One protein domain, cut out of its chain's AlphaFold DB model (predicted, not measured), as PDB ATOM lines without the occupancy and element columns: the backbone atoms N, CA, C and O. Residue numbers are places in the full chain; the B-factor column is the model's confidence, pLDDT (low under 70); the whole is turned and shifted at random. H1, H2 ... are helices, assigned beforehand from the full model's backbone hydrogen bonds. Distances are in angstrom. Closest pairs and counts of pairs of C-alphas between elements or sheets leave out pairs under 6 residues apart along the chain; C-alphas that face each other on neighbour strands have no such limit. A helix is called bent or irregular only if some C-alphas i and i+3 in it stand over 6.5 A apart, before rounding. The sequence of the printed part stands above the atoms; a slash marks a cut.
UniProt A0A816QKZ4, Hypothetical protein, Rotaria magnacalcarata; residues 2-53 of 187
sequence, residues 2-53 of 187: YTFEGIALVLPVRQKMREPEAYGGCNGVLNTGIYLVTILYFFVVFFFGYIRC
ATOM      1  N   TYR A   2     -28.876  45.467  22.421       62.28
ATOM      2  CA  TYR A   2     -30.227  45.774  22.939       62.28
ATOM      3  C   TYR A   2     -30.866  44.694  23.832       62.28
ATOM      4  O   TYR A   2     -31.578  45.000  24.775       62.28
ATOM      5  N   THR A   3     -30.563  43.414  23.623       65.62
ATOM      6  CA  THR A   3     -31.043  42.321  24.491       65.62
ATOM      7  C   THR A   3     -30.466  42.333  25.909       65.62
ATOM      8  O   THR A   3     -30.998  41.663  26.787       65.62
ATOM      9  N   PHE A   4     -29.396  43.097  26.143       70.94
ATOM     10  CA  PHE A   4     -28.765  43.265  27.455       70.94
ATOM     11  C   PHE A   4     -28.959  44.687  28.010       70.94
ATOM     12  O   PHE A   4     -28.202  45.135  28.871       70.94
ATOM     13  N   GLU A   5     -29.999  45.394  27.557       67.25
ATOM     14  CA  GLU A   5     -30.399  46.737  28.005       67.25
ATOM     15  C   GLU A   5     -31.085  46.708  29.392       67.25
ATOM     16  O   GLU A   5     -32.151  47.266  29.620       67.25
ATOM     17  N   GLY A   6     -30.497  45.987  30.348       69.56
ATOM     18  CA  GLY A   6     -30.999  45.860  31.721       69.56
ATOM     19  C   GLY A   6     -30.125  46.558  32.759       69.56
ATOM     20  O   GLY A   6     -30.491  46.601  33.930       69.56
ATOM     21  N   ILE A   7     -28.969  47.103  32.363       74.56
ATOM     22  CA  ILE A   7     -27.933  47.550  33.307       74.56
ATOM     23  C   ILE A   7     -28.418  48.655  34.256       74.56
ATOM     24  O   ILE A   7     -28.093  48.631  35.440       74.56
ATOM     25  N   ALA A   8     -29.277  49.563  33.780       72.00
ATOM     26  CA  ALA A   8     -29.877  50.612  34.607       72.00
ATOM     27  C   ALA A   8     -30.924  50.074  35.603       72.00
ATOM     28  O   ALA A   8     -31.148  50.666  36.656       72.00
ATOM     29  N   LEU A   9     -31.546  48.930  35.297       80.38
ATOM     30  CA  LEU A   9     -32.567  48.299  36.136       80.38
ATOM     31  C   LEU A   9     -31.963  47.392  37.210       80.38
ATOM     32  O   LEU A   9     -32.616  47.124  38.215       80.38
ATOM     33  N   VAL A  10     -30.709  46.965  37.046       85.19
ATOM     34  CA  VAL A  10     -30.017  46.065  37.979       85.19
ATOM     35  C   VAL A  10     -30.006  46.608  39.413       85.19
ATOM     36  O   VAL A  10     -30.293  45.865  40.351       85.19
ATOM     37  N   LEU A  11     -29.699  47.894  39.599       85.06
ATOM     38  CA  LEU A  11     -29.602  48.497  40.932       85.06
ATOM     39  C   LEU A  11     -30.975  48.643  41.620       85.06
ATOM     40  O   LEU A  11     -31.117  48.133  42.735       85.06
ATOM     41  N   PRO A  12     -32.011  49.230  40.981       86.44
ATOM     42  CA  PRO A  12     -33.360  49.258  41.548       86.44
ATOM     43  C   PRO A  12     -33.928  47.866  41.837       86.44
ATOM     44  O   PRO A  12     -34.587  47.663  42.857       86.44
ATOM     45  N   VAL A  13     -33.672  46.894  40.957       87.12
ATOM     46  CA  VAL A  13     -34.135  45.511  41.135       87.12
ATOM     47  C   VAL A  13     -33.451  44.868  42.336       87.12
ATOM     48  O   VAL A  13     -34.139  44.296  43.181       87.12
ATOM     49  N   ARG A  14     -32.129  45.028  42.475       86.31
ATOM     50  CA  ARG A  14     -31.384  44.542  43.644       86.31
ATOM     51  C   ARG A  14     -31.917  45.140  44.946       86.31
ATOM     52  O   ARG A  14     -32.043  44.418  45.929       86.31
ATOM     53  N   GLN A  15     -32.272  46.426  44.946       85.56
ATOM     54  CA  GLN A  15     -32.821  47.114  46.121       85.56
ATOM     55  C   GLN A  15     -34.222  46.615  46.517       85.56
ATOM     56  O   GLN A  15     -34.595  46.716  47.682       85.56
ATOM     57  N   LYS A  16     -34.992  46.059  45.574       88.38
ATOM     58  CA  LYS A  16     -36.326  45.492  45.830       88.38
ATOM     59  C   LYS A  16     -36.316  44.001  46.195       88.38
ATOM     60  O   LYS A  16     -37.383  43.443  46.449       88.38
ATOM     61  N   MET A  17     -35.158  43.336  46.218       86.62
ATOM     62  CA  MET A  17     -35.071  41.926  46.608       86.62
ATOM     63  C   MET A  17     -35.054  41.741  48.124       86.62
ATOM     64  O   MET A  17     -34.454  42.524  48.854       86.62
ATOM     65  N   ARG A  18     -35.656  40.637  48.583       86.81
ATOM     66  CA  ARG A  18     -35.631  40.218  49.993       86.81
ATOM     67  C   ARG A  18     -34.204  39.963  50.497       86.81
ATOM     68  O   ARG A  18     -33.912  40.270  51.644       86.81
ATOM     69  N   GLU A  19     -33.329  39.434  49.636       88.81
ATOM     70  CA  GLU A  19     -31.930  39.114  49.951       88.81
ATOM     71  C   GLU A  19     -30.983  39.690  48.875       88.81
ATOM     72  O   GLU A  19     -30.671  39.026  47.884       88.81
ATOM     73  N   PRO A  20     -30.509  40.941  49.034       82.06
ATOM     74  CA  PRO A  20     -29.729  41.643  48.007       82.06
ATOM     75  C   PRO A  20     -28.298  41.109  47.819       82.06
ATOM     76  O   PRO A  20     -27.633  41.460  46.837       82.06
ATOM     77  N   GLU A  21     -27.795  40.284  48.740       81.94
ATOM     78  CA  GLU A  21     -26.470  39.653  48.636       81.94
ATOM     79  C   GLU A  21     -26.468  38.441  47.696       81.94
ATOM     80  O   GLU A  21     -25.498  38.230  46.971       81.94
ATOM     81  N   ALA A  22     -27.587  37.715  47.603       82.81
ATOM     82  CA  ALA A  22     -27.747  36.575  46.696       82.81
ATOM     83  C   ALA A  22     -27.873  36.984  45.213       82.81
ATOM     84  O   ALA A  22     -27.843  36.139  44.321       82.81
ATOM     85  N   TYR A  23     -27.983  38.286  44.924       83.06
ATOM     86  CA  TYR A  23     -28.196  38.806  43.573       83.06
ATOM     87  C   TYR A  23     -27.059  38.468  42.591       83.06
ATOM     88  O   TYR A  23     -27.323  38.142  41.433       83.06
ATOM     89  N   GLY A  24     -25.804  38.532  43.055       78.00
ATOM     90  CA  GLY A  24     -24.601  38.416  42.217       78.00
ATOM     91  C   GLY A  24     -23.800  37.117  42.364       78.00
ATOM     92  O   GLY A  24     -22.689  37.049  41.848       78.00
ATOM     93  N   GLY A  25     -24.300  36.111  43.091       81.75
ATOM     94  CA  GLY A  25     -23.604  34.823  43.238       81.75
ATOM     95  C   GLY A  25     -23.493  34.039  41.920       81.75
ATOM     96  O   GLY A  25     -24.133  34.383  40.928       81.75
ATOM     97  N   CYS A  26     -22.737  32.931  41.906       72.06
ATOM     98  CA  CYS A  26     -22.609  32.070  40.714       72.06
ATOM     99  C   CYS A  26     -23.967  31.532  40.211       72.06
ATOM    100  O   CYS A  26     -24.184  31.485  39.005       72.06
ATOM    101  N   ASN A  27     -24.897  31.224  41.125       81.06
ATOM    102  CA  ASN A  27     -26.313  30.930  40.835       81.06
ATOM    103  C   ASN A  27     -27.236  32.094  41.248       81.06
ATOM    104  O   ASN A  27     -28.388  31.890  41.628       81.06
ATOM    105  N   GLY A  28     -26.711  33.318  41.259       84.44
ATOM    106  CA  GLY A  28     -27.482  34.508  41.587       84.44
ATOM    107  C   GLY A  28     -28.498  34.826  40.497       84.44
ATOM    108  O   GLY A  28     -28.303  34.493  39.326       84.44
ATOM    109  N   VAL A  29     -29.568  35.521  40.882       87.06
ATOM    110  CA  VAL A  29     -30.685  35.870  39.988       87.06
ATOM    111  C   VAL A  29     -30.195  36.566  38.714       87.06
ATOM    112  O   VAL A  29     -30.705  36.288  37.628       87.06
ATOM    113  N   LEU A  30     -29.168  37.416  38.825       86.81
ATOM    114  CA  LEU A  30     -28.576  38.096  37.676       86.81
ATOM    115  C   LEU A  30     -27.893  37.116  36.712       86.81
ATOM    116  O   LEU A  30     -28.162  37.147  35.514       86.81
ATOM    117  N   ASN A  31     -27.021  36.244  37.226       86.69
ATOM    118  CA  ASN A  31     -26.226  35.342  36.395       86.69
ATOM    119  C   ASN A  31     -27.110  34.271  35.741       86.69
ATOM    120  O   ASN A  31     -27.030  34.041  34.537       86.69
ATOM    121  N   THR A  32     -28.033  33.683  36.510       88.69
ATOM    122  CA  THR A  32     -29.006  32.714  35.992       88.69
ATOM    123  C   THR A  32     -29.935  33.346  34.954       88.69
ATOM    124  O   THR A  32     -30.191  32.728  33.922       88.69
ATOM    125  N   GLY A  33     -30.391  34.587  35.171       87.50
ATOM    126  CA  GLY A  33     -31.206  35.318  34.198       87.50
ATOM    127  C   GLY A  33     -30.459  35.596  32.892       87.50
ATOM    128  O   GLY A  33     -30.981  35.325  31.812       87.50
ATOM    129  N   ILE A  34     -29.209  36.058  32.979       87.31
ATOM    130  CA  ILE A  34     -28.365  36.321  31.806       87.31
ATOM    131  C   ILE A  34     -28.071  35.031  31.032       87.31
ATOM    132  O   ILE A  34     -28.181  35.032  29.804       87.31
ATOM    133  N   TYR A  35     -27.744  33.923  31.706       88.94
ATOM    134  CA  TYR A  35     -27.520  32.642  31.028       88.94
ATOM    135  C   TYR A  35     -28.780  32.115  30.354       88.94
ATOM    136  O   TYR A  35     -28.708  31.680  29.207       88.94
ATOM    137  N   LEU A  36     -29.932  32.193  31.022       90.38
ATOM    138  CA  LEU A  36     -31.202  31.752  30.452       90.38
ATOM    139  C   LEU A  36     -31.540  32.531  29.179       90.38
ATOM    140  O   LEU A  36     -31.856  31.925  28.156       90.38
ATOM    141  N   VAL A  37     -31.414  33.860  29.216       89.00
ATOM    142  CA  VAL A  37     -31.629  34.710  28.039       89.00
ATOM    143  C   VAL A  37     -30.625  34.358  26.943       89.00
ATOM    144  O   VAL A  37     -31.012  34.142  25.799       89.00
ATOM    145  N   THR A  38     -29.344  34.226  27.279       88.62
ATOM    146  CA  THR A  38     -28.297  33.917  26.295       88.62
ATOM    147  C   THR A  38     -28.548  32.579  25.602       88.62
ATOM    148  O   THR A  38     -28.471  32.505  24.377       88.62
ATOM    149  N   ILE A  39     -28.905  31.539  26.358       90.56
ATOM    150  CA  ILE A  39     -29.223  30.214  25.813       90.56
ATOM    151  C   ILE A  39     -30.471  30.285  24.937       90.56
ATOM    152  O   ILE A  39     -30.460  29.747  23.833       90.56
ATOM    153  N   LEU A  40     -31.526  30.968  25.387       89.25
ATOM    154  CA  LEU A  40     -32.758  31.103  24.617       89.25
ATOM    155  C   LEU A  40     -32.494  31.785  23.270       89.25
ATOM    156  O   LEU A  40     -32.897  31.266  22.235       89.25
ATOM    157  N   TYR A  41     -31.777  32.910  23.256       86.12
ATOM    158  CA  TYR A  41     -31.475  33.627  22.016       86.12
ATOM    159  C   TYR A  41     -30.517  32.847  21.110       86.12
ATOM    160  O   TYR A  41     -30.750  32.757  19.905       86.12
ATOM    161  N   PHE A  42     -29.467  32.243  21.663       86.75
ATOM    162  CA  PHE A  42     -28.519  31.457  20.874       86.75
ATOM    163  C   PHE A  42     -29.171  30.198  20.283       86.75
ATOM    164  O   PHE A  42     -28.974  29.867  19.119       86.75
ATOM    165  N   PHE A  43     -29.997  29.499  21.051       86.62
ATOM    166  CA  PHE A  43     -30.618  28.270  20.578       86.62
ATOM    167  C   PHE A  43     -31.819  28.554  19.665       86.62
ATOM    168  O   PHE A  43     -31.890  28.039  18.553       86.62
ATOM    169  N   VAL A  44     -32.747  29.417  20.088       81.75
ATOM    170  CA  VAL A  44     -34.002  29.669  19.356       81.75
ATOM    171  C   VAL A  44     -33.799  30.590  18.161       81.75
ATOM    172  O   VAL A  44     -34.331  30.326  17.089       81.75
ATOM    173  N   VAL A  45     -33.041  31.674  18.317       80.69
ATOM    174  CA  VAL A  45     -32.910  32.679  17.252       80.69
ATOM    175  C   VAL A  45     -31.714  32.372  16.360       80.69
ATOM    176  O   VAL A  45     -31.839  32.438  15.141       80.69
ATOM    177  N   PHE A  46     -30.571  32.006  16.942       81.25
ATOM    178  CA  PHE A  46     -29.352  31.783  16.164       81.25
ATOM    179  C   PHE A  46     -29.319  30.383  15.535       81.25
ATOM    180  O   PHE A  46     -29.226  30.289  14.319       81.25
ATOM    181  N   PHE A  47     -29.479  29.297  16.299       83.44
ATOM    182  CA  PHE A  47     -29.444  27.940  15.730       83.44
ATOM    183  C   PHE A  47     -30.674  27.628  14.858       83.44
ATOM    184  O   PHE A  47     -30.513  27.317  13.680       83.44
ATOM    185  N   PHE A  48     -31.903  27.770  15.377       82.75
ATOM    186  CA  PHE A  48     -33.115  27.490  14.583       82.75
ATOM    187  C   PHE A  48     -33.423  28.543  13.507       82.75
ATOM    188  O   PHE A  48     -33.983  28.205  12.464       82.75
ATOM    189  N   GLY A  49     -33.064  29.810  13.726       78.62
ATOM    190  CA  GLY A  49     -33.249  30.855  12.716       78.62
ATOM    191  C   GLY A  49     -32.276  30.721  11.544       78.62
ATOM    192  O   GLY A  49     -32.687  30.885  10.395       78.62
ATOM    193  N   TYR A  50     -31.017  30.355  11.814       76.62
ATOM    194  CA  TYR A  50     -29.996  30.176  10.777       76.62
ATOM    195  C   TYR A  50     -30.305  28.994   9.858       76.62
ATOM    196  O   TYR A  50     -30.242  29.146   8.647       76.62
ATOM    197  N   ILE A  51     -30.726  27.845  10.401       79.69
ATOM    198  CA  ILE A  51     -31.072  26.679   9.563       79.69
ATOM    199  C   ILE A  51     -32.277  26.926   8.641       79.69
ATOM    200  O   ILE A  51     -32.495  26.154   7.711       79.69
ATOM    201  N   ARG A  52     -33.093  27.957   8.908       74.31
ATOM    202  CA  ARG A  52     -34.302  28.258   8.128       74.31
ATOM    203  C   ARG A  52     -34.103  29.378   7.109       74.31
ATOM    204  O   ARG A  52     -34.842  29.400   6.119       74.31
ATOM    205  N   CYS A  53     -33.153  30.282   7.352       70.62
ATOM    206  CA  CYS A  53     -32.704  31.252   6.362       70.62
ATOM    207  C   CYS A  53     -31.779  30.531   5.382       70.62
ATOM    208  O   CYS A  53     -30.610  30.301   5.670       70.62
TER     209      CYS A  53
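Overview. This is residues 2 to 53 of the 187 residues of the protein "Hypothetical protein" of Rotaria magnacalcarata (UniProt A0A816QKZ4). The chain folds back on itself as a loose J: a short, uneven helix, H1, makes the shorter arm, a wide loop of residues 16 to 28 makes the turn, and one long straight helix, H2, makes the stem and most of the length. The two arms run side by side only near the turn, with a gap between H1 and H2, and residues 42 to 48 of H2 stick out alone. The printed part has 52 residues with two named helices, H1 then H2, and no named strand; the class is all helix. The whole is loose, with a radius of gyration of the C-alphas of 14.2 A, and spans 44 by 21 by 12 A.

Arrangement. H1, residues 7 to 15, and H2, residues 29 to 50, are only just apart, their closest C-alphas being 8.1 A from each other. H1 is irregular, but only just: C-alphas 8 and 11 are 6.7 A apart. H2 is neither bent nor irregular, but only just: C-alphas 44 and 47 are 6.1 A apart. The O i to N i+4 pairs within hydrogen-bond range are 3 of 5 in H1 and 16 of 18 in H2.

Along the chain. H1 begins at C-alpha 7, at (-27.933, 47.550, 33.307), and ends at C-alpha 15, at (-32.821, 47.114, 46.121), 13.7 A away. H2 measures 29.8 A from C-alpha 29, at (-30.685, 35.870, 39.988), to C-alpha 50, at (-29.996, 30.176, 10.777).

Size, cuts and confidence. The two C-alphas farthest apart, those of Arg 18 and Cys 53, are 44.6 A from each other. The link from H1 to H2, 13 residues, is long. The printed part has no cut. The mean pLDDT of the printed part is 82.0, and residues 2 to 3 and 5 to 6 are under 70.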